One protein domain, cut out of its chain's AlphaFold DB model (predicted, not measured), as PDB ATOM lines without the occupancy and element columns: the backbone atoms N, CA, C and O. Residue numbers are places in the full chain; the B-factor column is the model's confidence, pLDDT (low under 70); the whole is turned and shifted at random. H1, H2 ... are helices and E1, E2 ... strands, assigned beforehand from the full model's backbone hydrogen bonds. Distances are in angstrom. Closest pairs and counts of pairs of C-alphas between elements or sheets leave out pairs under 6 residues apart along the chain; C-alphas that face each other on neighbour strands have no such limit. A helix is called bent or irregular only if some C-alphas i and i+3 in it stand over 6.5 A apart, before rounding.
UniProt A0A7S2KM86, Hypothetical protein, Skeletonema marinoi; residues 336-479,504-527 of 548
ATOM      1  N   ARG A 336     168.454  26.281  56.816       83.00
ATOM      2  CA  ARG A 336     169.385  25.662  57.776       83.00
ATOM      3  C   ARG A 336     170.460  24.886  57.023       83.00
ATOM      4  O   ARG A 336     171.644  25.138  57.231       83.00
ATOM      5  N   THR A 337     170.063  24.006  56.104       85.94
ATOM      6  CA  THR A 337     171.013  23.198  55.322       85.94
ATOM      7  C   THR A 337     171.921  24.070  54.451       85.94
ATOM      8  O   THR A 337     173.116  23.796  54.353       85.94
ATOM      9  N   ALA A 338     171.405  25.165  53.879       87.69
ATOM     10  CA  ALA A 338     172.212  26.135  53.139       87.69
ATOM     11  C   ALA A 338     173.247  26.853  54.026       87.69
ATOM     12  O   ALA A 338     174.403  26.977  53.626       87.69
ATOM     13  N   ARG A 339     172.869  27.291  55.239       87.50
ATOM     14  CA  ARG A 339     173.794  27.941  56.189       87.50
ATOM     15  C   ARG A 339     174.897  27.003  56.678       87.50
ATOM     16  O   ARG A 339     176.032  27.440  56.798       87.50
ATOM     17  N   LEU A 340     174.593  25.720  56.887       87.38
ATOM     18  CA  LEU A 340     175.599  24.718  57.256       87.38
ATOM     19  C   LEU A 340     176.531  24.383  56.077       87.38
ATOM     20  O   LEU A 340     177.750  24.436  56.225       87.38
ATOM     21  N   ARG A 341     175.986  24.096  54.883       89.81
ATOM     22  CA  ARG A 341     176.792  23.750  53.691       89.81
ATOM     23  C   ARG A 341     177.682  24.900  53.208       89.81
ATOM     24  O   ARG A 341     178.806  24.648  52.782       89.81
ATOM     25  N   TYR A 342     177.200  26.141  53.272       92.56
ATOM     26  CA  TYR A 342     177.899  27.328  52.758       92.56
ATOM     27  C   TYR A 342     178.372  28.289  53.859       92.56
ATOM     28  O   TYR A 342     178.688  29.446  53.578       92.56
ATOM     29  N   GLY A 343     178.450  27.832  55.114       93.00
ATOM     30  CA  GLY A 343     178.763  28.685  56.266       93.00
ATOM     31  C   GLY A 343     180.103  29.414  56.156       93.00
ATOM     32  O   GLY A 343     180.219  30.551  56.597       93.00
ATOM     33  N   LYS A 344     181.099  28.821  55.483       94.81
ATOM     34  CA  LYS A 344     182.393  29.471  55.204       94.81
ATOM     35  C   LYS A 344     182.258  30.690  54.287       94.81
ATOM     36  O   LYS A 344     182.915  31.698  54.533       94.81
ATOM     37  N   ASP A 345     181.405  30.601  53.269       95.44
ATOM     38  CA  ASP A 345     181.173  31.685  52.311       95.44
ATOM     39  C   ASP A 345     180.377  32.809  52.979       95.44
ATOM     40  O   ASP A 345     180.803  33.958  52.986       95.44
ATOM     41  N   PHE A 346     179.275  32.459  53.651       96.00
ATOM     42  CA  PHE A 346     178.475  33.420  54.409       96.00
ATOM     43  C   PHE A 346     179.287  34.112  55.516       96.00
ATOM     44  O   PHE A 346     179.155  35.317  55.701       96.00
ATOM     45  N   LYS A 347     180.173  33.394  56.220       95.81
ATOM     46  CA  LYS A 347     181.094  33.985  57.206       95.81
ATOM     47  C   LYS A 347     182.063  34.980  56.559       95.81
ATOM     48  O   LYS A 347     182.348  36.008  57.166       95.81
ATOM     49  N   ALA A 348     182.544  34.715  55.343       96.50
ATOM     50  CA  ALA A 348     183.385  35.655  54.602       96.50
ATOM     51  C   ALA A 348     182.604  36.918  54.187       96.50
ATOM     52  O   ALA A 348     183.087  38.024  54.427       96.50
ATOM     53  N   ASP A 349     181.384  36.764  53.663       96.12
ATOM     54  CA  ASP A 349     180.501  37.880  53.293       96.12
ATOM     55  C   ASP A 349     180.155  38.766  54.513       96.12
ATOM     56  O   ASP A 349     180.225  39.994  54.441       96.12
ATOM     57  N   VAL A 350     179.844  38.160  55.668       95.56
ATOM     58  CA  VAL A 350     179.562  38.874  56.931       95.56
ATOM     59  C   VAL A 350     180.800  39.605  57.459       95.56
ATOM     60  O   VAL A 350     180.708  40.759  57.883       95.56
ATOM     61  N   LEU A 351     181.982  38.984  57.395       94.88
ATOM     62  CA  LEU A 351     183.236  39.656  57.750       94.88
ATOM     63  C   LEU A 351     183.542  40.824  56.800       94.88
ATOM     64  O   LEU A 351     184.002  41.867  57.261       94.88
ATOM     65  N   GLN A 352     183.234  40.701  55.505       95.50
ATOM     66  CA  GLN A 352     183.382  41.794  54.543       95.50
ATOM     67  C   GLN A 352     182.411  42.953  54.837       95.50
ATOM     68  O   GLN A 352     182.827  44.111  54.811       95.50
ATOM     69  N   HIS A 353     181.149  42.662  55.173       93.69
ATOM     70  CA  HIS A 353     180.164  43.667  55.597       93.69
ATOM     71  C   HIS A 353     180.646  44.442  56.838       93.69
ATOM     72  O   HIS A 353     180.624  45.673  56.855       93.69
ATOM     73  N   ARG A 354     181.193  43.741  57.839       93.62
ATOM     74  CA  ARG A 354     181.774  44.358  59.046       93.62
ATOM     75  C   ARG A 354     183.013  45.203  58.746       93.62
ATOM     76  O   ARG A 354     183.128  46.309  59.261       93.62
ATOM     77  N   GLN A 355     183.899  44.749  57.858       93.88
ATOM     78  CA  GLN A 355     185.061  45.535  57.412       93.88
ATOM     79  C   GLN A 355     184.661  46.829  56.682       93.88
ATOM     80  O   GLN A 355     185.360  47.835  56.795       93.88
ATOM     81  N   GLN A 356     183.532  46.834  55.966       94.62
ATOM     82  CA  GLN A 356     182.976  48.043  55.342       94.62
ATOM     83  C   GLN A 356     182.330  48.999  56.359       94.62
ATOM     84  O   GLN A 356     182.154  50.184  56.062       94.62
ATOM     85  N   HIS A 357     182.005  48.524  57.566       93.25
ATOM     86  CA  HIS A 357     181.371  49.306  58.627       93.25
ATOM     87  C   HIS A 357     182.092  49.150  59.988       93.25
ATOM     88  O   HIS A 357     181.515  48.586  60.918       93.25
ATOM     89  N   PRO A 358     183.298  49.733  60.179       89.38
ATOM     90  CA  PRO A 358     184.102  49.598  61.412       89.38
ATOM     91  C   PRO A 358     183.479  50.143  62.714       89.38
ATOM     92  O   PRO A 358     184.106  50.100  63.765       89.38
ATOM     93  N   ARG A 359     182.261  50.693  62.640       89.44
ATOM     94  CA  ARG A 359     181.433  51.133  63.774       89.44
ATOM     95  C   ARG A 359     180.581  50.011  64.388       89.44
ATOM     96  O   ARG A 359     179.932  50.251  65.396       89.44
ATOM     97  N   LEU A 360     180.532  48.833  63.758       90.88
ATOM     98  CA  LEU A 360     179.747  47.684  64.218       90.88
ATOM     99  C   LEU A 360     180.562  46.808  65.175       90.88
ATOM    100  O   LEU A 360     181.692  46.460  64.840       90.88
ATOM    101  N   ASN A 361     179.979  46.410  66.315       88.00
ATOM    102  CA  ASN A 361     180.650  45.620  67.371       88.00
ATOM    103  C   ASN A 361     182.044  46.187  67.732       88.00
ATOM    104  O   ASN A 361     183.025  45.456  67.840       88.00
ATOM    105  N   ASN A 362     182.154  47.511  67.838       83.56
ATOM    106  CA  ASN A 362     183.415  48.215  68.086       83.56
ATOM    107  C   ASN A 362     183.753  48.341  69.587       83.56
ATOM    108  O   ASN A 362     184.644  49.114  69.940       83.56
ATOM    109  N   GLY A 363     183.012  47.659  70.465       81.50
ATOM    110  CA  GLY A 363     183.116  47.773  71.918       81.50
ATOM    111  C   GLY A 363     182.438  49.007  72.513       81.50
ATOM    112  O   GLY A 363     182.231  49.021  73.724       81.50
ATOM    113  N   THR A 364     182.050  50.016  71.710       81.25
ATOM    114  CA  THR A 364     181.336  51.186  72.243       81.25
ATOM    115  C   THR A 364     179.881  50.827  72.505       81.25
ATOM    116  O   THR A 364     179.075  50.669  71.581       81.25
ATOM    117  N   ASN A 365     179.555  50.678  73.778       79.69
ATOM    118  CA  ASN A 365     178.250  50.271  74.261       79.69
ATOM    119  C   ASN A 365     177.362  51.486  74.554       79.69
ATOM    120  O   ASN A 365     177.813  52.633  74.551       79.69
ATOM    121  N   HIS A 366     176.073  51.251  74.811       73.12
ATOM    122  CA  HIS A 366     175.163  52.330  75.210       73.12
ATOM    123  C   HIS A 366     175.642  53.060  76.481       73.12
ATOM    124  O   HIS A 366     175.451  54.265  76.601       73.12
ATOM    125  N   SER A 367     176.335  52.343  77.374       67.12
ATOM    126  CA  SER A 367     177.006  52.863  78.575       67.12
ATOM    127  C   SER A 367     177.945  54.042  78.320       67.12
ATOM    128  O   SER A 367     178.142  54.878  79.199       67.12
ATOM    129  N   ASP A 368     178.536  54.113  77.129       69.81
ATOM    130  CA  ASP A 368     179.656  55.011  76.839       69.81
ATOM    131  C   ASP A 368     179.167  56.360  76.280       69.81
ATOM    132  O   ASP A 368     179.941  57.291  76.042       69.81
ATOM    133  N   LYS A 369     177.851  56.475  76.067       73.50
ATOM    134  CA  LYS A 369     177.171  57.660  75.554       73.50
ATOM    135  C   LYS A 369     176.822  58.600  76.703       73.50
ATOM    136  O   LYS A 369     175.802  58.456  77.376       73.50
ATOM    137  N   ALA A 370     177.659  59.616  76.897       57.44
ATOM    138  CA  ALA A 370     177.429  60.658  77.891       57.44
ATOM    139  C   ALA A 370     176.014  61.266  77.766       57.44
ATOM    140  O   ALA A 370     175.692  61.921  76.774       57.44
ATOM    141  N   GLY A 371     175.184  61.055  78.790       59.84
ATOM    142  CA  GLY A 371     173.840  61.626  78.889       59.84
ATOM    143  C   GLY A 371     172.707  60.842  78.217       59.84
ATOM    144  O   GLY A 371     171.584  61.332  78.251       59.84
ATOM    145  N   SER A 372     172.923  59.647  77.644       60.69
ATOM    146  CA  SER A 372     171.790  58.815  77.199       60.69
ATOM    147  C   SER A 372     171.264  57.933  78.329       60.69
ATOM    148  O   SER A 372     171.608  56.759  78.434       60.69
ATOM    149  N   GLN A 373     170.384  58.485  79.162       72.12
ATOM    150  CA  GLN A 373     169.544  57.648  80.014       72.12
ATOM    151  C   GLN A 373     168.568  56.862  79.130       72.12
ATOM    152  O   GLN A 373     167.839  57.446  78.324       72.12
ATOM    153  N   ILE A 374     168.513  55.534  79.290       80.44
ATOM    154  CA  ILE A 374     167.567  54.675  78.546       80.44
ATOM    155  C   ILE A 374     166.116  55.117  78.812       80.44
ATOM    156  O   ILE A 374     165.260  55.041  77.929       80.44
ATOM    157  N   HIS A 375     165.857  55.627  80.019       72.88
ATOM    158  CA  HIS A 375     164.558  56.124  80.463       72.88
ATOM    159  C   HIS A 375     164.066  57.339  79.651       72.88
ATOM    160  O   HIS A 375     162.895  57.380  79.271       72.88
ATOM    161  N   ASP A 376     164.956  58.267  79.284       75.75
ATOM    162  CA  ASP A 376     164.629  59.463  78.484       75.75
ATOM    163  C   ASP A 376     164.247  59.113  77.035       75.75
ATOM    164  O   ASP A 376     163.595  59.891  76.340       75.75
ATOM    165  N   ARG A 377     164.639  57.916  76.575       76.50
ATOM    166  CA  ARG A 377     164.268  57.343  75.271       76.50
ATOM    167  C   ARG A 377     163.021  56.447  75.342       76.50
ATOM    168  O   ARG A 377     162.631  55.870  74.322       76.50
ATOM    169  N   SER A 378     162.420  56.267  76.521       80.19
ATOM    170  CA  SER A 378     161.235  55.419  76.680       80.19
ATOM    171  C   SER A 378     160.028  55.990  75.927       80.19
ATOM    172  O   SER A 378     159.807  57.197  75.857       80.19
ATOM    173  N   LEU A 379     159.235  55.102  75.335       79.50
ATOM    174  CA  LEU A 379     157.995  55.433  74.646       79.50
ATOM    175  C   LEU A 379     156.841  55.021  75.558       79.50
ATOM    176  O   LEU A 379     156.625  53.835  75.788       79.50
ATOM    177  N   ASN A 380     156.109  55.996  76.097       84.06
ATOM    178  CA  ASN A 380     154.976  55.776  77.008       84.06
ATOM    179  C   ASN A 380     155.328  54.927  78.257       84.06
ATOM    180  O   ASN A 380     154.529  54.091  78.673       84.06
ATOM    181  N   GLY A 381     156.527  55.098  78.833       83.25
ATOM    182  CA  GLY A 381     157.013  54.294  79.972       83.25
ATOM    183  C   GLY A 381     157.559  52.907  79.597       83.25
ATOM    184  O   GLY A 381     157.957  52.134  80.470       83.25
ATOM    185  N   VAL A 382     157.613  52.589  78.300       87.12
ATOM    186  CA  VAL A 382     158.162  51.341  77.756       87.12
ATOM    187  C   VAL A 382     159.513  51.624  77.108       87.12
ATOM    188  O   VAL A 382     159.623  52.478  76.227       87.12
ATOM    189  N   SER A 383     160.554  50.892  77.493       89.06
ATOM    190  CA  SER A 383     161.819  50.859  76.750       89.06
ATOM    191  C   SER A 383     162.119  49.434  76.288       89.06
ATOM    192  O   SER A 383     161.673  48.453  76.886       89.06
ATOM    193  N   ILE A 384     162.832  49.314  75.170       89.88
ATOM    194  CA  ILE A 384     163.234  48.038  74.582       89.88
ATOM    195  C   ILE A 384     164.750  48.071  74.431       89.88
ATOM    196  O   ILE A 384     165.309  48.975  73.805       89.88
ATOM    197  N   VAL A 385     165.410  47.076  75.016       91.00
ATOM    198  CA  VAL A 385     166.864  46.951  75.034       91.00
ATOM    199  C   VAL A 385     167.267  45.611  74.438       91.00
ATOM    200  O   VAL A 385     166.688  44.570  74.746       91.00
ATOM    201  N   VAL A 386     168.292  45.621  73.595       92.94
ATOM    202  CA  VAL A 386     168.860  44.400  73.017       92.94
ATOM    203  C   VAL A 386     170.201  44.110  73.679       92.94
ATOM    204  O   VAL A 386     171.072  44.973  73.673       92.94
ATOM    205  N   ARG A 387     170.406  42.893  74.193       92.56
ATOM    206  CA  ARG A 387     171.738  42.380  74.544       92.56
ATOM    207  C   ARG A 387     172.162  41.309  73.540       92.56
ATOM    208  O   ARG A 387     171.545  40.243  73.472       92.56
ATOM    209  N   LYS A 388     173.248  41.550  72.807       92.62
ATOM    210  CA  LYS A 388     173.982  40.499  72.092       92.62
ATOM    211  C   LYS A 388     174.783  39.673  73.109       92.62
ATOM    212  O   LYS A 388     175.438  40.233  73.981       92.62
ATOM    213  N   ARG A 389     174.767  38.342  72.994       90.25
ATOM    214  CA  ARG A 389     175.725  37.476  73.704       90.25
ATOM    215  C   ARG A 389     176.949  37.175  72.826       90.25
ATOM    216  O   ARG A 389     176.777  37.078  71.606       90.25
ATOM    217  N   PRO A 390     178.139  36.946  73.409       91.12
ATOM    218  CA  PRO A 390     179.253  36.357  72.672       91.12
ATOM    219  C   PRO A 390     178.895  34.971  72.112       91.12
ATOM    220  O   PRO A 390     177.986  34.280  72.593       91.12
ATOM    221  N   ILE A 391     179.627  34.568  71.074       90.50
ATOM    222  CA  ILE A 391     179.619  33.198  70.551       90.50
ATOM    223  C   ILE A 391     180.423  32.277  71.481       90.50
ATOM    224  O   ILE A 391     181.514  32.638  71.917       90.50
ATOM    225  N   PHE A 392     179.888  31.099  71.801       89.75
ATOM    226  CA  PHE A 392     180.572  30.131  72.661       89.75
ATOM    227  C   PHE A 392     181.523  29.235  71.859       89.75
ATOM    228  O   PHE A 392     181.282  28.931  70.690       89.75
ATOM    229  N   ASP A 393     182.573  28.723  72.501       92.88
ATOM    230  CA  ASP A 393     183.586  27.881  71.844       92.88
ATOM    231  C   ASP A 393     183.019  26.587  71.240       92.88
ATOM    232  O   ASP A 393     183.520  26.104  70.224       92.88
ATOM    233  N   PHE A 394     181.932  26.046  71.805       91.38
ATOM    234  CA  PHE A 394     181.237  24.886  71.235       91.38
ATOM    235  C   PHE A 394     180.432  25.220  69.965       91.38
ATOM    236  O   PHE A 394     180.204  24.343  69.138       91.38
ATOM    237  N   GLU A 395     180.010  26.474  69.786       89.62
ATOM    238  CA  GLU A 395     179.358  26.960  68.560       89.62
ATOM    239  C   GLU A 395     180.434  27.182  67.487       89.62
ATOM    240  O   GLU A 395     180.337  26.683  66.365       89.62
ATOM    241  N   GLN A 396     181.547  27.817  67.874       90.69
ATOM    242  CA  GLN A 396     182.719  27.976  67.010       90.69
ATOM    243  C   GLN A 396     183.271  26.624  66.519       90.69
ATOM    244  O   GLN A 396     183.613  26.502  65.341       90.69
ATOM    245  N   SER A 397     183.325  25.598  67.379       90.69
ATOM    246  CA  SER A 397     183.821  24.261  67.013       90.69
ATOM    247  C   SER A 397     182.840  23.447  66.159       90.69
ATOM    248  O   SER A 397     183.281  22.651  65.329       90.69
ATOM    249  N   ARG A 398     181.526  23.699  66.274       89.12
ATOM    250  CA  ARG A 398     180.497  23.203  65.336       89.12
ATOM    251  C   ARG A 398     180.566  23.872  63.958       89.12
ATOM    252  O   ARG A 398     179.996  23.353  63.001       89.12
ATOM    253  N   GLY A 399     181.297  24.982  63.837       88.06
ATOM    254  CA  GLY A 399     181.431  25.760  62.604       88.06
ATOM    255  C   GLY A 399     180.395  26.875  62.457       88.06
ATOM    256  O   GLY A 399     180.315  27.479  61.383       88.06
ATOM    257  N   ASP A 400     179.639  27.174  63.516       91.12
ATOM    258  CA  ASP A 400     178.733  28.315  63.551       91.12
ATOM    259  C   ASP A 400     179.515  29.643  63.494       91.12
ATOM    260  O   ASP A 400     180.744  29.729  63.657       91.12
ATOM    261  N   TYR A 401     178.797  30.714  63.176       93.44
ATOM    262  CA  TYR A 401     179.374  32.034  62.978       93.44
ATOM    263  C   TYR A 401     178.392  33.117  63.395       93.44
ATOM    264  O   TYR A 401     177.194  33.043  63.129       93.44
ATOM    265  N   ASP A 402     178.929  34.141  64.048       93.62
ATOM    266  CA  ASP A 402     178.153  35.289  64.478       93.62
ATOM    267  C   ASP A 402     177.640  36.094  63.270       93.62
ATOM    268  O   ASP A 402     178.405  36.487  62.390       93.62
ATOM    269  N   VAL A 403     176.329  36.334  63.268       94.62
ATOM    270  CA  VAL A 403     175.575  37.102  62.264       94.62
ATOM    271  C   VAL A 403     174.871  38.322  62.876       94.62
ATOM    272  O   VAL A 403     174.003  38.910  62.234       94.62
ATOM    273  N   VAL A 404     175.190  38.679  64.125       95.00
ATOM    274  CA  VAL A 404     174.579  39.806  64.841       95.00
ATOM    275  C   VAL A 404     175.597  40.925  65.039       95.00
ATOM    276  O   VAL A 404     176.663  40.748  65.633       95.00
ATOM    277  N   SER A 405     175.247  42.100  64.538       94.75
ATOM    278  CA  SER A 405     176.100  43.280  64.505       94.75
ATOM    279  C   SER A 405     175.344  44.452  65.150       94.75
ATOM    280  O   SER A 405     174.230  44.757  64.739       94.75
ATOM    281  N   ILE A 406     175.900  45.096  66.175       94.00
ATOM    282  CA  ILE A 406     175.290  46.239  66.870       94.00
ATOM    283  C   ILE A 406     175.867  47.546  66.317       94.00
ATOM    284  O   ILE A 406     177.085  47.695  66.236       94.00
ATOM    285  N   ASP A 407     174.997  48.491  65.947       92.88
ATOM    286  CA  ASP A 407     175.344  49.857  65.545       92.88
ATOM    287  C   ASP A 407     174.917  50.859  66.625       92.88
ATOM    288  O   ASP A 407     173.747  51.245  66.730       92.88
ATOM    289  N   ASN A 408     175.903  51.314  67.395       88.81
ATOM    290  CA  ASN A 408     175.732  52.315  68.443       88.81
ATOM    291  C   ASN A 408     176.138  53.732  67.999       88.81
ATOM    292  O   ASN A 408     176.190  54.632  68.830       88.81
ATOM    293  N   SER A 409     176.372  53.989  66.708       85.44
ATOM    294  CA  SER A 409     176.806  55.322  66.238       85.44
ATOM    295  C   SER A 409     175.714  56.406  66.236       85.44
ATOM    296  O   SER A 409     176.018  57.592  66.123       85.44
ATOM    297  N   SER A 410     174.443  56.019  66.367       83.56
ATOM    298  CA  SER A 410     173.294  56.929  66.406       83.56
ATOM    299  C   SER A 410     173.093  57.565  67.792       83.56
ATOM    300  O   SER A 410     173.273  56.924  68.833       83.56
ATOM    301  N   SER A 411     172.689  58.839  67.810       78.38
ATOM    302  CA  SER A 411     172.425  59.613  69.031       78.38
ATOM    303  C   SER A 411     171.008  59.441  69.593       78.38
ATOM    304  O   SER A 411     170.789  59.760  70.762       78.38
ATOM    305  N   THR A 412     170.055  58.937  68.802       81.75
ATOM    306  CA  THR A 412     168.626  58.866  69.169       81.75
ATOM    307  C   THR A 412     168.174  57.459  69.556       81.75
ATOM    308  O   THR A 412     167.583  57.269  70.613       81.75
ATOM    309  N   MET A 413     168.472  56.474  68.712       87.81
ATOM    310  CA  MET A 413     168.161  55.056  68.905       87.81
ATOM    311  C   MET A 413     169.307  54.206  68.379       87.81
ATOM    312  O   MET A 413     169.879  54.517  67.333       87.81
ATOM    313  N   ASP A 414     169.605  53.126  69.083       91.62
ATOM    314  CA  ASP A 414     170.639  52.167  68.707       91.62
ATOM    315  C   ASP A 414     170.036  51.139  67.732       91.62
ATOM    316  O   ASP A 414     168.814  51.030  67.620       91.62
ATOM    317  N   THR A 415     170.849  50.396  66.973       93.06
ATOM    318  CA  THR A 415     170.319  49.427  65.992       93.06
ATOM    319  C   THR A 415     171.002  48.070  66.090       93.06
ATOM    320  O   THR A 415     172.207  47.949  65.889       93.06
ATOM    321  N   CYS A 416     170.210  47.026  66.331       94.31
ATOM    322  CA  CYS A 416     170.636  45.646  66.137       94.31
ATOM    323  C   CYS A 416     170.493  45.277  64.653       94.31
ATOM    324  O   CYS A 416     169.447  45.506  64.044       94.31
ATOM    325  N   ILE A 417     171.545  44.718  64.062       95.19
ATOM    326  CA  ILE A 417     171.599  44.302  62.662       95.19
ATOM    327  C   ILE A 417     171.774  42.786  62.619       95.19
ATOM    328  O   ILE A 417     172.710  42.246  63.208       95.19
ATOM    329  N   ILE A 418     170.887  42.097  61.901       95.62
ATOM    330  CA  ILE A 418     170.979  40.652  61.673       95.62
ATOM    331  C   ILE A 418     171.327  40.400  60.210       95.62
ATOM    332  O   ILE A 418     170.532  40.668  59.306       95.62
ATOM    333  N   ASP A 419     172.509  39.840  59.980       95.06
ATOM    334  CA  ASP A 419     173.044  39.505  58.667       95.06
ATOM    335  C   ASP A 419     172.366  38.238  58.109       95.06
ATOM    336  O   ASP A 419     172.857  37.110  58.213       95.06
ATOM    337  N   ASN A 420     171.169  38.408  57.533       94.31
ATOM    338  CA  ASN A 420     170.320  37.296  57.114       94.31
ATOM    339  C   ASN A 420     170.875  36.591  55.867       94.31
ATOM    340  O   ASN A 420     170.561  36.937  54.727       94.31
ATOM    341  N   CYS A 421     171.681  35.564  56.120       93.00
ATOM    342  CA  CYS A 421     172.241  34.650  55.134       93.00
ATOM    343  C   CYS A 421     171.130  33.811  54.477       93.00
ATOM    344  O   CYS A 421     170.462  33.016  55.159       93.00
ATOM    345  N   VAL A 422     170.931  33.995  53.167       92.12
ATOM    346  CA  VAL A 422     169.900  33.342  52.343       92.12
ATOM    347  C   VAL A 422     170.440  32.927  50.968       92.12
ATOM    348  O   VAL A 422     171.354  33.542  50.424       92.12
ATOM    349  N   MET A 423     169.830  31.900  50.368       91.81
ATOM    350  CA  MET A 423     170.023  31.591  48.947       91.81
ATOM    351  C   MET A 423     169.115  32.468  48.081       91.81
ATOM    352  O   MET A 423     167.997  32.812  48.476       91.81
ATOM    353  N   HIS A 424     169.580  32.810  46.882       91.75
ATOM    354  CA  HIS A 424     168.746  33.365  45.824       91.75
ATOM    355  C   HIS A 424     167.858  32.280  45.182       91.75
ATOM    356  O   HIS A 424     168.111  31.084  45.327       91.75
ATOM    357  N   ALA A 425     166.829  32.687  44.432       89.81
ATOM    358  CA  ALA A 425     165.865  31.778  43.800       89.81
ATOM    359  C   ALA A 425     166.459  30.897  42.675       89.81
ATOM    360  O   ALA A 425     165.798  29.982  42.193       89.81
ATOM    361  N   ASP A 426     167.703  31.154  42.263       89.12
ATOM    362  CA  ASP A 426     168.472  30.295  41.352       89.12
ATOM    363  C   ASP A 426     169.129  29.082  42.050       89.12
ATOM    364  O   ASP A 426     169.667  28.215  41.363       89.12
ATOM    365  N   MET A 427     169.084  29.020  43.390       84.19
ATOM    366  CA  MET A 427     169.764  28.045  44.261       84.19
ATOM    367  C   MET A 427     171.300  27.991  44.130       84.19
ATOM    368  O   MET A 427     171.932  27.084  44.670       84.19
ATOM    369  N   LYS A 428     171.918  28.978  43.470       85.38
ATOM    370  CA  LYS A 428     173.370  29.082  43.240       85.38
ATOM    371  C   LYS A 428     173.982  30.314  43.905       85.38
ATOM    372  O   LYS A 428     175.056  30.230  44.499       85.38
ATOM    373  N   THR A 429     173.309  31.457  43.803       91.19
ATOM    374  CA  THR A 429     173.794  32.737  44.315       91.19
ATOM    375  C   THR A 429     173.513  32.824  45.814       91.19
ATOM    376  O   THR A 429     172.363  32.748  46.255       91.19
ATOM    377  N   LYS A 430     174.574  32.983  46.604       93.69
ATOM    378  CA  LYS A 430     174.511  33.240  48.049       93.69
ATOM    379  C   LYS A 430     174.345  34.741  48.270       93.69
ATOM    380  O   LYS A 430     174.928  35.533  47.535       93.69
ATOM    381  N   LEU A 431     173.502  35.127  49.226       93.62
ATOM    382  CA  LEU A 431     173.205  36.522  49.540       93.62
ATOM    383  C   LEU A 431     173.156  36.719  51.058       93.62
ATOM    384  O   LEU A 431     172.366  36.070  51.747       93.62
ATOM    385  N   VAL A 432     173.928  37.673  51.571       95.00
ATOM    386  CA  VAL A 432     173.702  38.250  52.902       95.00
ATOM    387  C   VAL A 432     172.778  39.456  52.747       95.00
ATOM    388  O   VAL A 432     172.989  40.304  51.880       95.00
ATOM    389  N   LYS A 433     171.716  39.520  53.555       94.75
ATOM    390  CA  LYS A 433     170.775  40.647  53.580       94.75
ATOM    391  C   LYS A 433     170.673  41.205  55.002       94.75
ATOM    392  O   LYS A 433     169.954  40.611  55.805       94.75
ATOM    393  N   PRO A 434     171.360  42.312  55.327       95.06
ATOM    394  CA  PRO A 434     171.231  42.957  56.630       95.06
ATOM    395  C   PRO A 434     169.775  43.346  56.922       95.06
ATOM    396  O   PRO A 434     169.105  43.964  56.092       95.06
ATOM    397  N   LEU A 435     169.281  42.959  58.097       95.31
ATOM    398  CA  LEU A 435     167.978  43.339  58.638       95.31
ATOM    399  C   LEU A 435     168.201  44.242  59.851       95.31
ATOM    400  O   LEU A 435     168.940  43.860  60.753       95.31
ATOM    401  N   PHE A 436     167.569  45.413  59.874       94.94
ATOM    402  CA  PHE A 436     167.804  46.454  60.877       94.94
ATOM    403  C   PHE A 436     166.642  46.518  61.875       94.94
ATOM    404  O   PHE A 436     165.485  46.643  61.471       94.94
ATOM    405  N   PHE A 437     166.958  46.463  63.167       94.50
ATOM    406  CA  PHE A 437     166.012  46.483  64.279       94.50
ATOM    407  C   PHE A 437     166.399  47.612  65.253       94.50
ATOM    408  O   PHE A 437     167.361  47.451  66.010       94.50
ATOM    409  N   PRO A 438     165.709  48.768  65.225       92.19
ATOM    410  CA  PRO A 438     165.997  49.873  66.134       92.19
ATOM    411  C   PRO A 438     165.538  49.553  67.565       92.19
ATOM    412  O   PRO A 438     164.493  48.934  67.765       92.19
ATOM    413  N   ALA A 439     166.303  50.010  68.555       90.31
ATOM    414  CA  ALA A 439     166.035  49.848  69.984       90.31
ATOM    415  C   ALA A 439     166.403  51.128  70.755       90.31
ATOM    416  O   ALA A 439     167.207  51.937  70.285       90.31
ATOM    417  N   GLN A 440     165.844  51.331  71.952       90.38
ATOM    418  CA  GLN A 440     166.233  52.460  72.809       90.38
ATOM    419  C   GLN A 440     167.708  52.363  73.216       90.38
ATOM    420  O   GLN A 440     168.410  53.379  73.203       90.38
ATOM    421  N   ALA A 441     168.165  51.142  73.513       90.44
ATOM    422  CA  ALA A 441     169.562  50.810  73.759       90.44
ATOM    423  C   ALA A 441     169.946  49.455  73.145       90.44
ATOM    424  O   ALA A 441     169.131  48.525  73.118       90.44
ATOM    425  N   ALA A 442     171.196  49.319  72.704       91.81
ATOM    426  CA  ALA A 442     171.765  48.040  72.296       91.81
ATOM    427  C   ALA A 442     173.161  47.818  72.902       91.81
ATOM    428  O   ALA A 442     174.059  48.657  72.807       91.81
ATOM    429  N   PHE A 443     173.332  46.650  73.510       91.75
ATOM    430  CA  PHE A 443     174.563  46.197  74.141       91.75
ATOM    431  C   PHE A 443     175.189  45.076  73.309       91.75
ATOM    432  O   PHE A 443     174.498  44.129  72.912       91.75
ATOM    433  N   ASP A 444     176.483  45.200  73.021       92.31
ATOM    434  CA  ASP A 444     177.246  44.224  72.248       92.31
ATOM    435  C   ASP A 444     177.828  43.104  73.135       92.31
ATOM    436  O   ASP A 444     177.512  42.975  74.319       92.31
ATOM    437  N   GLU A 445     178.652  42.240  72.540       90.75
ATOM    438  CA  GLU A 445     179.233  41.083  73.230       90.75
ATOM    439  C   GLU A 445     180.370  41.420  74.205       90.75
ATOM    440  O   GLU A 445     180.798  40.543  74.955       90.75
ATOM    441  N   HIS A 446     180.840  42.670  74.218       90.44
ATOM    442  CA  HIS A 446     181.834  43.167  75.169       90.44
ATOM    443  C   HIS A 446     181.190  43.736  76.445       90.44
ATOM    444  O   HIS A 446     181.890  43.989  77.424       90.44
ATOM    445  N   CYS A 447     179.863  43.901  76.465       89.56
ATOM    446  CA  CYS A 447     179.132  44.450  77.601       89.56
ATOM    447  C   CYS A 447     179.042  43.478  78.795       89.56
ATOM    448  O   CYS A 447     178.515  42.358  78.684       89.56
ATOM    449  N   SER A 448     179.509  43.929  79.964       89.44
ATOM    450  CA  SER A 448     179.459  43.147  81.202       89.44
ATOM    451  C   SER A 448     178.054  43.109  81.820       89.44
ATOM    452  O   SER A 448     177.179  43.917  81.507       89.44
ATOM    453  N   ASN A 449     177.826  42.169  82.742       88.88
ATOM    454  CA  ASN A 449     176.575  42.119  83.506       88.88
ATOM    455  C   ASN A 449     176.392  43.363  84.396       88.88
ATOM    456  O   ASN A 449     175.262  43.811  84.583       88.88
ATOM    457  N   ASP A 450     177.486  43.943  84.893       89.81
ATOM    458  CA  ASP A 450     177.460  45.131  85.747       89.81
ATOM    459  C   ASP A 450     177.034  46.371  84.956       89.81
ATOM    460  O   ASP A 450     176.301  47.211  85.468       89.81
ATOM    461  N   ASP A 451     177.467  46.499  83.702       88.06
ATOM    462  CA  ASP A 451     177.111  47.648  82.861       88.06
ATOM    463  C   ASP A 451     175.645  47.579  82.438       88.06
ATOM    464  O   ASP A 451     174.947  48.595  82.446       88.06
ATOM    465  N   ILE A 452     175.143  46.368  82.187       89.06
ATOM    466  CA  ILE A 452     173.712  46.100  82.023       89.06
ATOM    467  C   ILE A 452     172.965  46.503  83.296       89.06
ATOM    468  O   ILE A 452     172.021  47.282  83.208       89.06
ATOM    469  N   TYR A 453     173.395  46.059  84.482       89.19
ATOM    470  CA  TYR A 453     172.744  46.428  85.743       89.19
ATOM    471  C   TYR A 453     172.680  47.953  85.945       89.19
ATOM    472  O   TYR A 453     171.588  48.483  86.151       89.19
ATOM    473  N   LYS A 454     173.809  48.663  85.802       89.38
ATOM    474  CA  LYS A 454     173.917  50.126  85.992       89.38
ATOM    475  C   LYS A 454     173.059  50.936  85.019       89.38
ATOM    476  O   LYS A 454     172.492  51.954  85.394       89.38
ATOM    477  N   ASN A 455     172.973  50.513  83.756       87.12
ATOM    478  CA  ASN A 455     172.226  51.253  82.731       87.12
ATOM    479  C   ASN A 455     170.732  50.892  82.703       87.12
ATOM    480  O   ASN A 455     169.936  51.643  82.144       87.12
ATOM    481  N   ILE A 456     170.349  49.744  83.275       88.44
ATOM    482  CA  ILE A 456     169.000  49.181  83.157       88.44
ATOM    483  C   ILE A 456     168.287  49.056  84.502       88.44
ATOM    484  O   ILE A 456     167.211  49.616  84.681       88.44
ATOM    485  N   ALA A 457     168.835  48.264  85.424       89.81
ATOM    486  CA  ALA A 457     168.136  47.866  86.643       89.81
ATOM    487  C   ALA A 457     168.282  48.918  87.749       89.81
ATOM    488  O   ALA A 457     167.310  49.233  88.432       89.81
ATOM    489  N   GLU A 458     169.472  49.504  87.884       89.19
ATOM    490  CA  GLU A 458     169.760  50.550  88.864       89.19
ATOM    491  C   GLU A 458     168.848  51.788  88.709       89.19
ATOM    492  O   GLU A 458     168.309  52.225  89.730       89.19
ATOM    493  N   PRO A 459     168.568  52.333  87.503       88.25
ATOM    494  CA  PRO A 459     167.613  53.431  87.339       88.25
ATOM    495  C   PRO A 459     166.189  53.051  87.760       88.25
ATOM    496  O   PRO A 459     165.514  53.841  88.413       88.25
ATOM    497  N   LEU A 460     165.740  51.830  87.454       87.88
ATOM    498  CA  LEU A 460     164.393  51.366  87.803       87.88
ATOM    499  C   LEU A 460     164.228  51.214  89.320       87.88
ATOM    500  O   LEU A 460     163.259  51.721  89.876       87.88
ATOM    501  N   VAL A 461     165.204  50.602  90.001       89.81
ATOM    502  CA  VAL A 461     165.224  50.506  91.472       89.81
ATOM    503  C   VAL A 461     165.271  51.900  92.106       89.81
ATOM    504  O   VAL A 461     164.517  52.175  93.038       89.81
ATOM    505  N   ASN A 462     166.100  52.806  91.578       89.25
ATOM    506  CA  ASN A 462     166.162  54.193  92.041       89.25
ATOM    507  C   ASN A 462     164.814  54.918  91.901       89.25
ATOM    508  O   ASN A 462     164.414  55.610  92.835       89.25
ATOM    509  N   ASN A 463     164.114  54.762  90.775       86.94
ATOM    510  CA  ASN A 463     162.821  55.410  90.541       86.94
ATOM    511  C   ASN A 463     161.728  54.798  91.434       86.94
ATOM    512  O   ASN A 463     160.984  55.537  92.072       86.94
ATOM    513  N   THR A 464     161.682  53.470  91.592       87.94
ATOM    514  CA  THR A 464     160.751  52.815  92.529       87.94
ATOM    515  C   THR A 464     160.952  53.289  93.973       87.94
ATOM    516  O   THR A 464     159.971  53.586  94.649       87.94
ATOM    517  N   VAL A 465     162.199  53.430  94.438       91.38
ATOM    518  CA  VAL A 465     162.501  53.885  95.811       91.38
ATOM    519  C   VAL A 465     162.230  55.383  96.018       91.38
ATOM    520  O   VAL A 465     161.811  55.773  97.104       91.38
ATOM    521  N   LYS A 466     162.462  56.237  95.010       90.12
ATOM    522  CA  LYS A 466     162.319  57.705  95.136       90.12
ATOM    523  C   LYS A 466     160.917  58.223  94.817       90.12
ATOM    524  O   LYS A 466     160.496  59.213  95.403       90.12
ATOM    525  N   GLU A 467     160.223  57.586  93.878       88.31
ATOM    526  CA  GLU A 467     158.958  58.068  93.304       88.31
ATOM    527  C   GLU A 467     157.762  57.165  93.657       88.31
ATOM    528  O   GLU A 467     156.620  57.514  93.366       88.31
ATOM    529  N   GLY A 468     157.998  55.993  94.266       87.56
ATOM    530  CA  GLY A 468     156.957  55.005  94.590       87.56
ATOM    531  C   GLY A 468     156.379  54.269  93.371       87.56
ATOM    532  O   GLY A 468     155.349  53.601  93.477       87.56
ATOM    533  N   VAL A 469     157.010  54.404  92.201       86.44
ATOM    534  CA  VAL A 469     156.517  53.881  90.916       86.44
ATOM    535  C   VAL A 469     156.819  52.388  90.765       86.44
ATOM    536  O   VAL A 469     157.939  51.940  91.013       86.44
ATOM    537  N   VAL A 470     155.842  51.607  90.294       87.69
ATOM    538  CA  VAL A 470     156.020  50.173  90.019       87.69
ATOM    539  C   VAL A 470     156.732  49.966  88.676       87.69
ATOM    540  O   VAL A 470     156.173  50.218  87.606       87.69
ATOM    541  N   ALA A 471     157.968  49.468  88.726       87.12
ATOM    542  CA  ALA A 471     158.760  49.120  87.550       87.12
ATOM    543  C   ALA A 471     158.818  47.599  87.330       87.12
ATOM    544  O   ALA A 471     159.176  46.852  88.240       87.12
ATOM    545  N   THR A 472     158.537  47.146  86.103       88.12
ATOM    546  CA  THR A 472     158.610  45.728  85.715       88.12
ATOM    547  C   THR A 472     159.689  45.505  84.654       88.12
ATOM    548  O   THR A 472     159.716  46.169  83.615       88.12
ATOM    549  N   LEU A 473     160.560  44.525  84.901       89.12
ATOM    550  CA  LEU A 473     161.636  44.082  84.012       89.12
ATOM    551  C   LEU A 473     161.288  42.703  83.432       89.12
ATOM    552  O   LEU A 473     161.150  41.735  84.175       89.12
ATOM    553  N   LEU A 474     161.162  42.613  82.104       89.06
ATOM    554  CA  LEU A 474     160.800  41.389  81.387       89.06
ATOM    555  C   LEU A 474     161.965  40.925  80.501       89.06
ATOM    556  O   LEU A 474     162.351  41.592  79.539       89.06
ATOM    557  N   LEU A 475     162.532  39.760  80.813       87.00
ATOM    558  CA  LEU A 475     163.608  39.156  80.029       87.00
ATOM    559  C   LEU A 475     163.008  38.220  78.975       87.00
ATOM    560  O   LEU A 475     162.492  37.158  79.320       87.00
ATOM    561  N   TYR A 476     163.110  38.579  77.693       89.19
ATOM    562  CA  TYR A 476     162.728  37.705  76.585       89.19
ATOM    563  C   TYR A 476     163.958  37.163  75.853       89.19
ATOM    564  O   TYR A 476     164.943  37.853  75.588       89.19
ATOM    565  N   GLY A 477     163.891  35.892  75.481       84.94
ATOM    566  CA  GLY A 477     164.917  35.223  74.699       84.94
ATOM    567  C   GLY A 477     164.507  33.787  74.415       84.94
ATOM    568  O   GLY A 477     163.745  33.187  75.170       84.94
ATOM    569  N   GLN A 478     165.015  33.228  73.321       81.88
ATOM    570  CA  GLN A 478     164.991  31.784  73.131       81.88
ATOM    571  C   GLN A 478     166.017  31.159  74.089       81.88
ATOM    572  O   GLN A 478     167.159  31.617  74.160       81.88
ATOM    573  N   THR A 479     165.628  30.098  74.796       68.12
ATOM    574  CA  THR A 479     166.547  29.309  75.622       68.12
ATOM    575  C   THR A 479     167.661  28.738  74.747       68.12
ATOM    576  O   THR A 479     167.405  27.948  73.837       68.12
ATOM    577  N   GLN A 504     171.667  32.907  67.104       45.94
ATOM    578  CA  GLN A 504     172.540  33.712  67.957       45.94
ATOM    579  C   GLN A 504     171.653  34.605  68.845       45.94
ATOM    580  O   GLN A 504     171.260  35.702  68.451       45.94
ATOM    581  N   CYS A 505     171.221  34.065  69.988       41.28
ATOM    582  CA  CYS A 505     170.113  34.617  70.758       41.28
ATOM    583  C   CYS A 505     170.493  35.979  71.333       41.28
ATOM    584  O   CYS A 505     171.207  36.067  72.329       41.28
ATOM    585  N   CYS A 506     169.967  37.029  70.710       44.56
ATOM    586  CA  CYS A 506     169.820  38.315  71.361       44.56
ATOM    587  C   CYS A 506     168.853  38.122  72.532       44.56
ATOM    588  O   CYS A 506     167.711  37.711  72.317       44.56
ATOM    589  N   CYS A 507     169.291  38.417  73.752       48.34
ATOM    590  CA  CYS A 507     168.364  38.583  74.861       48.34
ATOM    591  C   CYS A 507     167.678  39.937  74.650       48.34
ATOM    592  O   CYS A 507     168.314  40.988  74.751       48.34
ATOM    593  N   LEU A 508     166.401  39.900  74.283       49.53
ATOM    594  CA  LEU A 508     165.562  41.077  74.117       49.53
ATOM    595  C   LEU A 508     164.961  41.402  75.482       49.53
ATOM    596  O   LEU A 508     164.061  40.714  75.955       49.53
ATOM    597  N   ILE A 509     165.475  42.431  76.138       55.28
ATOM    598  CA  ILE A 509     165.004  42.828  77.459       55.28
ATOM    599  C   ILE A 509     164.009  43.974  77.271       55.28
ATOM    600  O   ILE A 509     164.336  45.007  76.685       55.28
ATOM    601  N   ILE A 510     162.770  43.764  77.708       54.03
ATOM    602  CA  ILE A 510     161.660  44.705  77.541       54.03
ATOM    603  C   ILE A 510     161.278  45.241  78.919       54.03
ATOM    604  O   ILE A 510     161.154  44.488  79.885       54.03
ATOM    605  N   PHE A 511     161.072  46.550  79.004       58.78
ATOM    606  CA  PHE A 511     160.744  47.241  80.246       58.78
ATOM    607  C   PHE A 511     159.326  47.750  80.192       58.78
ATOM    608  O   PHE A 511     158.899  48.315  79.188       58.78
ATOM    609  N   TYR A 512     158.615  47.572  81.296       49.69
ATOM    610  CA  TYR A 512     157.265  48.067  81.453       49.69
ATOM    611  C   TYR A 512     157.172  48.796  82.790       49.69
ATOM    612  O   TYR A 512     156.946  48.185  83.835       49.69
ATOM    613  N   VAL A 513     157.409  50.109  82.769       51.38
ATOM    614  CA  VAL A 513     157.141  50.958  83.931       51.38
ATOM    615  C   VAL A 513     155.647  51.247  83.940       51.38
ATOM    616  O   VAL A 513     155.122  51.829  82.990       51.38
ATOM    617  N   ILE A 514     154.953  50.835  85.001       47.75
ATOM    618  CA  ILE A 514     153.542  51.163  85.190       47.75
ATOM    619  C   ILE A 514     153.488  52.409  86.079       47.75
ATOM    620  O   ILE A 514     153.762  52.300  87.276       47.75
ATOM    621  N   PRO A 515     153.095  53.586  85.555       48.19
ATOM    622  CA  PRO A 515     152.770  54.736  86.389       48.19
ATOM    623  C   PRO A 515     151.447  54.476  87.127       48.19
ATOM    624  O   PRO A 515     150.388  55.005  86.783       48.19
ATOM    625  N   THR A 516     151.498  53.629  88.156       49.09
ATOM    626  CA  THR A 516     150.421  53.438  89.128       49.09
ATOM    627  C   THR A 516     150.153  54.777  89.802       49.09
ATOM    628  O   THR A 516     150.978  55.246  90.586       49.09
ATOM    629  N   SER A 517     149.028  55.420  89.477       50.62
ATOM    630  CA  SER A 517     148.734  56.762  89.996       50.62
ATOM    631  C   SER A 517     148.795  56.781  91.535       50.62
ATOM    632  O   SER A 517     148.316  55.824  92.153       50.62
ATOM    633  N   PRO A 518     149.301  57.853  92.174       55.59
ATOM    634  CA  PRO A 518     149.548  57.874  93.622       55.59
ATOM    635  C   PRO A 518     148.292  57.651  94.488       55.59
ATOM    636  O   PRO A 518     148.402  57.235  95.638       55.59
ATOM    637  N   ARG A 519     147.083  57.822  93.931       54.06
ATOM    638  CA  ARG A 519     145.820  57.443  94.596       54.06
ATOM    639  C   ARG A 519     145.690  55.942  94.877       54.06
ATOM    640  O   ARG A 519     145.025  55.569  95.834       54.06
ATOM    641  N   MET A 520     146.321  55.080  94.077       46.97
ATOM    642  CA  MET A 520     146.290  53.627  94.289       46.97
ATOM    643  C   MET A 520     147.118  53.223  95.518       46.97
ATOM    644  O   MET A 520     146.735  52.311  96.248       46.97
ATOM    645  N   TRP A 521     148.197  53.963  95.801       48.88
ATOM    646  CA  TRP A 521     149.015  53.782  97.000       48.88
ATOM    647  C   TRP A 521     148.261  54.126  98.289       48.88
ATOM    648  O   TRP A 521     148.384  53.378  99.249       48.88
ATOM    649  N   GLN A 522     147.426  55.176  98.322       51.47
ATOM    650  CA  GLN A 522     146.626  55.499  99.522       51.47
ATOM    651  C   GLN A 522     145.655  54.372  99.917       51.47
ATOM    652  O   GLN A 522     145.444  54.131 101.103       51.47
ATOM    653  N   ILE A 523     145.096  53.655  98.935       51.94
ATOM    654  CA  ILE A 523     144.186  52.525  99.180       51.94
ATOM    655  C   ILE A 523     144.956  51.320  99.745       51.94
ATOM    656  O   ILE A 523     144.474  50.670 100.668       51.94
ATOM    657  N   LEU A 524     146.162  51.045  99.238       42.84
ATOM    658  CA  LEU A 524     147.020  49.966  99.744       42.84
ATOM    659  C   LEU A 524     147.630  50.282 101.119       42.84
ATOM    660  O   LEU A 524     147.649  49.405 101.979       42.84
ATOM    661  N   TYR A 525     148.055  51.526 101.366       48.25
ATOM    662  CA  TYR A 525     148.595  51.929 102.669       48.25
ATOM    663  C   TYR A 525     147.542  51.783 103.773       48.25
ATOM    664  O   TYR A 525     147.829  51.171 104.791       48.25
ATOM    665  N   HIS A 526     146.291  52.206 103.546       45.03
ATOM    666  CA  HIS A 526     145.201  52.008 104.518       45.03
ATOM    667  C   HIS A 526     144.786  50.543 104.750       45.03
ATOM    668  O   HIS A 526     144.047  50.271 105.699       45.03
ATOM    669  N   VAL A 527     145.234  49.602 103.912       45.84
ATOM    670  CA  VAL A 527     145.067  48.156 104.140       45.84
ATOM    671  C   VAL A 527     146.248  47.579 104.930       45.84
ATOM    672  O   VAL A 527     146.032  46.693 105.751       45.84
TER     673      VAL A 527
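AT A GLANCE: This is residues 336 to 479 and 504 to 527 of the 548 residues of the protein "Hypothetical protein" of Skeletonema marinoi (UniProt A0A7S2KM86). Two sheets, only partly face to face, make a loose sandwich drawn out into a rod, with H5 packed over E6 and E7 of one sheet and H2 over E3 and E4 of the other. Residues 522 to 527 of H6 stick out at one end. The printed part has 168 residues, with six named helices and seven named strands in the order H1 H2 H3 E1 H4 E2 E3 E4 E5 H5 E6 E7 H6; the class is mixed, helices and strands. The sheet E5 E1 E7 E6 is mixed, and E2 E3 E4 is antiparallel. The whole is loose, with a radius of gyration of the C-alphas of 19.7 A and spans of 70 by 32 by 30 A.

HOW THE PARTS SIT: H1, residues 336 to 341, only grazes the sheet of E2, residues 404 to 407, E3, residues 414 to 423, and E4, residues 430 to 439. H2, residues 343 to 356, is on that sheet, two layers, at a height over the sheet of 9.0 A; its closest C-alphas to E3 are Phe 346 and Cys 421, 6.4 A. The strands form a meander, each the antiparallel neighbour of the one before, with N 405 and O 417 at 2.9 A and N 437 and O 416 at 2.8 A, within hydrogen-bond range. E1, residues 382 to 387, is parallel to E5, residues 441 to 443 (N 443 and O 386, 2.8 A), and antiparallel to E7, residues 507 to 514 (N 509 and O 385, 2.8 A). E7 is antiparallel to E6, residues 470 to 476 (N 508 and O 476, 2.8 A). The two sheets form a sandwich, face to face, their facing parts 10.7 A centre to centre. H5, residues 449 to 467, is on the second sheet, again two layers, 9.6 A over it, along E7 at 5 degrees on the local plane. E5, H5 and E6 make a split strand-helix-strand unit, E1 and E7 between its strands, with a right-handed crossover. H3, residues 374 to 377, is on the same face and only just touches H5, with 3 pairs of C-alphas within 8 A, by residues 455 to 459 of H5 alone; Ile 374 and Asn 455 have the closest C-alphas, 7.1 A. H4, residues 393 to 398, and H6, residues 518 to 527, are on neither sheet. Every O i to N i+4 pair is within range in H1, H2 and H4; H5 has 12 of 15, H6 4 of 6, and H3 is too short for one.

IN THESE COORDINATES: H1 begins at C-alpha 336 (169.385, 25.662, 57.776). H2 is 19.8 A long, E3 28.5 A, E4 28.8 A, H5 25.7 A and E7 22.0 A. H5 is irregular, but only just: C-alphas 455 and 458 are 6.6 A apart, with a kink of 36 degrees near residue 456. H6 ends at C-alpha 527 (145.067, 48.156, 104.140).

THE WHOLE: The two C-alphas farthest apart, of Lys 428 and His 526, are 71.2 A apart. Residues 480 to 503 are not printed, and C-alphas 479 and 504 are 10.7 A apart across the cut. The link from H2 to H3 is long, 17 residues. pLDDT is under 70 for 30 residues, among them residues 504 to 527; its mean over the printed part is 82.7.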